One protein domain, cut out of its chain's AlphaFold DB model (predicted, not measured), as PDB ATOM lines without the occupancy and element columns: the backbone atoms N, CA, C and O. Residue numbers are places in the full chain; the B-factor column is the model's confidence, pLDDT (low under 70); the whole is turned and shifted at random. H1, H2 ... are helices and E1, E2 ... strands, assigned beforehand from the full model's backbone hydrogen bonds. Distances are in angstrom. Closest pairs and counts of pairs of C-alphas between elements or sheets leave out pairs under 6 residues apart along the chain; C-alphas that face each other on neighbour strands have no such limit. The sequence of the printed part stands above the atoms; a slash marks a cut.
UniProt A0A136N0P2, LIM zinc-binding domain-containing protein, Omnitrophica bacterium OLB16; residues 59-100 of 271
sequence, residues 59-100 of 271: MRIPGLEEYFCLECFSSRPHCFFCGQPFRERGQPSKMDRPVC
ATOM      1  N   MET A  59     -26.158  -9.489  34.074       90.00
ATOM      2  CA  MET A  59     -26.838  -9.445  32.792       90.00
ATOM      3  C   MET A  59     -27.944 -10.486  32.774       90.00
ATOM      4  O   MET A  59     -27.755 -11.621  33.226       90.00
ATOM      5  N   ARG A  60     -29.086 -10.106  32.205       89.44
ATOM      6  CA  ARG A  60     -30.188 -11.016  31.897       89.44
ATOM      7  C   ARG A  60     -30.449 -11.005  30.407       89.44
ATOM      8  O   ARG A  60     -30.436  -9.956  29.769       89.44
ATOM      9  N   ILE A  61     -30.721 -12.186  29.876       85.06
ATOM     10  CA  ILE A  61     -31.130 -12.357  28.489       85.06
ATOM     11  C   ILE A  61     -32.638 -12.606  28.492       85.06
ATOM     12  O   ILE A  61     -33.092 -13.505  29.207       85.06
ATOM     13  N   PRO A  62     -33.430 -11.845  27.715       80.06
ATOM     14  CA  PRO A  62     -34.860 -12.081  27.594       80.06
ATOM     15  C   PRO A  62     -35.175 -13.549  27.287       80.06
ATOM     16  O   PRO A  62     -34.585 -14.169  26.402       80.06
ATOM     17  N   GLY A  63     -36.095 -14.122  28.062       77.62
ATOM     18  CA  GLY A  63     -36.501 -15.520  27.925       77.62
ATOM     19  C   GLY A  63     -35.530 -16.554  28.509       77.62
ATOM     20  O   GLY A  63     -35.800 -17.741  28.371       77.62
ATOM     21  N   LEU A  64     -34.425 -16.161  29.151       82.38
ATOM     22  CA  LEU A  64     -33.616 -17.068  29.975       82.38
ATOM     23  C   LEU A  64     -33.831 -16.781  31.465       82.38
ATOM     24  O   LEU A  64     -34.013 -15.633  31.874       82.38
ATOM     25  N   GLU A  65     -33.815 -17.842  32.272       85.62
ATOM     26  CA  GLU A  65     -33.927 -17.749  33.734       85.62
ATOM     27  C   GLU A  65     -32.575 -17.473  34.407       85.62
ATOM     28  O   GLU A  65     -32.532 -16.899  35.491       85.62
ATOM     29  N   GLU A  66     -31.472 -17.848  33.752       88.88
ATOM     30  CA  GLU A  66     -30.113 -17.688  34.272       88.88
ATOM     31  C   GLU A  66     -29.667 -16.214  34.345       88.88
ATOM     32  O   GLU A  66     -30.045 -15.372  33.521       88.88
ATOM     33  N   TYR A  67     -28.781 -15.933  35.304       91.75
ATOM     34  CA  TYR A  67     -28.066 -14.666  35.450       91.75
ATOM     35  C   TYR A  67     -26.616 -14.818  34.980       91.75
ATOM     36  O   TYR A  67     -25.981 -15.853  35.202       91.75
ATOM     37  N   PHE A  68     -26.050 -13.774  34.377       91.81
ATOM     38  CA  PHE A  68     -24.669 -13.789  33.889       91.81
ATOM     39  C   PHE A  68     -23.870 -12.641  34.503       91.81
ATOM     40  O   PHE A  68     -24.302 -11.496  34.442       91.81
ATOM     41  N   CYS A  69     -22.699 -12.910  35.089       93.00
ATOM     42  CA  CYS A  69     -21.830 -11.820  35.535       93.00
ATOM     43  C   CYS A  69     -21.296 -11.035  34.327       93.00
ATOM     44  O   CYS A  69     -21.109 -11.608  33.246       93.00
ATOM     45  N   LEU A  70     -21.007  -9.743  34.519       91.88
ATOM     46  CA  LEU A  70     -20.497  -8.878  33.448       91.88
ATOM     47  C   LEU A  70     -19.230  -9.432  32.787       91.88
ATOM     48  O   LEU A  70     -19.120  -9.393  31.569       91.88
ATOM     49  N   GLU A  71     -18.304 -10.016  33.557       91.19
ATOM     50  CA  GLU A  71     -17.090 -10.620  32.989       91.19
ATOM     51  C   GLU A  71     -17.437 -11.745  32.006       91.19
ATOM     52  O   GLU A  71     -16.935 -11.761  30.884       91.19
ATOM     53  N   CYS A  72     -18.307 -12.683  32.394       91.25
ATOM     54  CA  CYS A  72     -18.672 -13.803  31.527       91.25
ATOM     55  C   CYS A  72     -19.483 -13.353  30.318       91.25
ATOM     56  O   CYS A  72     -19.288 -13.906  29.244       91.25
ATOM     57  N   PHE A  73     -20.368 -12.370  30.479       90.62
ATOM     58  CA  PHE A  73     -21.117 -11.834  29.352       90.62
ATOM     59  C   PHE A  73     -20.178 -11.110  28.379       90.62
ATOM     60  O   PHE A  73     -20.139 -11.438  27.209       90.62
ATOM     61  N   SER A  74     -19.331 -10.189  28.835       88.88
ATOM     62  CA  SER A  74     -18.510  -9.384  27.918       88.88
ATOM     63  C   SER A  74     -17.323 -10.127  27.299       88.88
ATOM     64  O   SER A  74     -16.933  -9.810  26.179       88.88
ATOM     65  N   SER A  75     -16.715 -11.080  28.013       87.50
ATOM     66  CA  SER A  75     -15.470 -11.727  27.555       87.50
ATOM     67  C   SER A  75     -15.683 -13.007  26.754       87.50
ATOM     68  O   SER A  75     -14.748 -13.484  26.105       87.50
ATOM     69  N   ARG A  76     -16.880 -13.599  26.815       88.00
ATOM     70  CA  ARG A  76     -17.139 -14.900  26.201       88.00
ATOM     71  C   ARG A  76     -17.875 -14.750  24.875       88.00
ATOM     72  O   ARG A  76     -18.660 -13.823  24.690       88.00
ATOM     73  N   PRO A  77     -17.667 -15.692  23.946       87.19
ATOM     74  CA  PRO A  77     -18.509 -15.786  22.766       87.19
ATOM     75  C   PRO A  77     -19.963 -16.021  23.174       87.19
ATOM     76  O   PRO A  77     -20.226 -16.619  24.219       87.19
ATOM     77  N   HIS A  78     -20.897 -15.608  22.321       87.62
ATOM     78  CA  HIS A  78     -22.330 -15.785  22.546       87.62
ATOM     79  C   HIS A  78     -22.937 -16.698  21.498       87.62
ATOM     80  O   HIS A  78     -22.545 -16.669  20.332       87.62
ATOM     81  N   CYS A  79     -23.937 -17.476  21.898       87.75
ATOM     82  CA  CYS A  79     -24.763 -18.222  20.965       87.75
ATOM     83  C   CYS A  79     -25.428 -17.268  19.967       87.75
ATOM     84  O   CYS A  79     -26.038 -16.267  20.350       87.75
ATOM     85  N   PHE A  80     -25.366 -17.613  18.688       86.94
ATOM     86  CA  PHE A  80     -25.970 -16.835  17.618       86.94
ATOM     87  C   PHE A  80     -27.494 -16.706  17.766       86.94
ATOM     88  O   PHE A  80     -28.038 -15.631  17.527       86.94
ATOM     89  N   PHE A  81     -28.170 -17.774  18.202       87.25
ATOM     90  CA  PHE A  81     -29.632 -17.814  18.294       87.25
ATOM     91  C   PHE A  81     -30.176 -17.267  19.614       87.25
ATOM     92  O   PHE A  81     -31.073 -16.434  19.606       87.25
ATOM     93  N   CYS A  82     -29.654 -17.721  20.760       86.88
ATOM     94  CA  CYS A  82     -30.190 -17.310  22.062       86.88
ATOM     95  C   CYS A  82     -29.425 -16.166  22.730       86.88
ATOM     96  O   CYS A  82     -29.880 -15.676  23.756       86.88
ATOM     97  N   GLY A  83     -28.258 -15.782  22.209       88.31
ATOM     98  CA  GLY A  83     -27.417 -14.753  22.818       88.31
ATOM     99  C   GLY A  83     -26.733 -15.175  24.119       88.31
ATOM    100  O   GLY A  83     -26.074 -14.344  24.719       88.31
ATOM    101  N   GLN A  84     -26.861 -16.426  24.578       88.12
ATOM    102  CA  GLN A  84     -26.232 -16.886  25.821       88.12
ATOM    103  C   GLN A  84     -24.704 -16.967  25.691       88.12
ATOM    104  O   GLN A  84     -24.230 -17.573  24.722       88.12
ATOM    105  N   PRO A  85     -23.930 -16.432  26.655       90.69
ATOM    106  CA  PRO A  85     -22.487 -16.636  26.692       90.69
ATOM    107  C   PRO A  85     -22.134 -18.108  26.956       90.69
ATOM    108  O   PRO A  85     -22.782 -18.792  27.752       90.69
ATOM    109  N   PHE A  86     -21.098 -18.624  26.295       88.56
ATOM    110  CA  PHE A  86     -20.697 -20.029  26.453       88.56
ATOM    111  C   PHE A  86     -20.152 -20.324  27.868       88.56
ATOM    112  O   PHE A  86     -19.511 -19.486  28.507       88.56
ATOM    113  N   ARG A  87     -20.418 -21.533  28.389       86.75
ATOM    114  CA  ARG A  87     -19.983 -21.963  29.737       86.75
ATOM    115  C   ARG A  87     -18.485 -22.256  29.826       86.75
ATOM    116  O   ARG A  87     -17.876 -22.004  30.863       86.75
ATOM    117  N   GLU A  88     -17.878 -22.719  28.747       79.56
ATOM    118  CA  GLU A  88     -16.434 -22.919  28.672       79.56
ATOM    119  C   GLU A  88     -15.747 -21.639  28.184       79.56
ATOM    120  O   GLU A  88     -16.283 -20.910  27.344       79.56
ATOM    121  N   ARG A  89     -14.564 -21.336  28.737       66.00
ATOM    122  CA  ARG A  89     -13.700 -20.281  28.192       66.00
ATOM    123  C   ARG A  89     -12.997 -20.848  26.959       66.00
ATOM    124  O   ARG A  89     -12.346 -21.880  27.049       66.00
ATOM    125  N   GLY A  90     -13.097 -20.155  25.834       59.91
ATOM    126  CA  GLY A  90     -12.439 -20.543  24.592       59.91
ATOM    127  C   GLY A  90     -13.098 -19.863  23.403       59.91
ATOM    128  O   GLY A  90     -14.265 -19.475  23.472       59.91
ATOM    129  N   GLN A  91     -12.350 -19.684  22.317       52.41
ATOM    130  CA  GLN A  91     -12.959 -19.293  21.051       52.41
ATOM    131  C   GLN A  91     -13.851 -20.455  20.601       52.41
ATOM    132  O   GLN A  91     -13.371 -21.592  20.597       52.41
ATOM    133  N   PRO A  92     -15.115 -20.230  20.196       54.00
ATOM    134  CA  PRO A  92     -15.814 -21.239  19.427       54.00
ATOM    135  C   PRO A  92     -14.913 -21.437  18.211       54.00
ATOM    136  O   PRO A  92     -14.454 -20.443  17.638       54.00
ATOM    137  N   SER A  93     -14.577 -22.685  17.871       48.50
ATOM    138  CA  SER A  93     -13.855 -23.003  16.631       48.50
ATOM    139  C   SER A  93     -14.333 -22.049  15.544       48.50
ATOM    140  O   SER A  93     -15.546 -21.987  15.431       48.50
ATOM    141  N   LYS A  94     -13.452 -21.290  14.865       51.06
ATOM    142  CA  LYS A  94     -13.722 -20.284  13.805       51.06
ATOM    143  C   LYS A  94     -15.021 -20.524  13.004       51.06
ATOM    144  O   LYS A  94     -14.986 -20.934  11.852       51.06
ATOM    145  N   MET A  95     -16.163 -20.318  13.635       60.03
ATOM    146  CA  MET A  95     -17.481 -20.653  13.134       60.03
ATOM    147  C   MET A  95     -18.159 -19.315  13.067       60.03
ATOM    148  O   MET A  95     -18.369 -18.676  14.098       60.03
ATOM    149  N   ASP A  96     -18.522 -18.920  11.857       69.88
ATOM    150  CA  ASP A  96     -19.231 -17.670  11.604       69.88
ATOM    151  C   ASP A  96     -20.561 -17.610  12.387       69.88
ATOM    152  O   ASP A  96     -21.107 -16.535  12.630       69.88
ATOM    153  N   ARG A  97     -21.062 -18.773  12.841       81.00
ATOM    154  CA  ARG A  97     -22.271 -18.936  13.650       81.00
ATOM    155  C   ARG A  97     -22.069 -19.899  14.834       81.00
ATOM    156  O   ARG A  97     -22.410 -21.076  14.722       81.00
ATOM    157  N   PRO A  98     -21.553 -19.449  15.990       85.75
ATOM    158  CA  PRO A  98     -21.451 -20.303  17.171       85.75
ATOM    159  C   PRO A  98     -22.840 -20.594  17.765       85.75
ATOM    160  O   PRO A  98     -23.627 -19.678  17.994       85.75
ATOM    161  N   VAL A  99     -23.148 -21.862  18.056       86.81
ATOM    162  CA  VAL A  99     -24.452 -22.295  18.601       86.81
ATOM    163  C   VAL A  99     -24.250 -23.060  19.908       86.81
ATOM    164  O   VAL A  99     -23.425 -23.967  19.974       86.81
ATOM    165  N   CYS A 100     -24.984 -22.698  20.966       86.69
ATOM    166  CA  CYS A 100     -24.895 -23.405  22.245       86.69
ATOM    167  C   CYS A 100     -25.573 -24.789  22.178       86.69
ATOM    168  O   CYS A 100     -26.485 -24.984  21.368       86.69
TER     169      CYS A 100
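This is residues 59 to 100 of the 271 residues of the protein "LIM zinc-binding domain-containing protein" of Omnitrophica bacterium OLB16 (UniProt A0A136N0P2). This is a small piece with little regular structure, a row of loops joined by a short strand, E1, that runs straight into a short helix, H1. Residues 59 to 68 fold back on themselves at one end, and the long stretch 76 to 100 loops away beyond H1. Of 42 printed residues, 9 are in named elements, in the order E1 H1; the class is mixed, helices and strands. The whole is compact, with a radius of gyration of the C-alphas of 10.0 A and spans of 27 by 20 by 13 A.

Residues 59 to 60 pair antiparallel with residues 67 to 68 of E1, residues 67 to 69, which pairs with no named strand. A tight link, 0 residues, joins E1 to H1, residues 70 to 75; the two meet only through their link. In H1 every O i to N i+4 pair is within hydrogen-bond range.

E1 begins at C-alpha 67 (-28.066, -14.666, 35.450) and is 6.9 A long from first to last C-alpha. H1, 8.3 A long, ends at C-alpha 75 (-15.470, -11.727, 27.555).

The C-alphas farthest apart, of Glu 65 and Lys 94, are 28.5 A apart. The printed part has no cut. Model confidence is low, under 70, at residues 89 to 96.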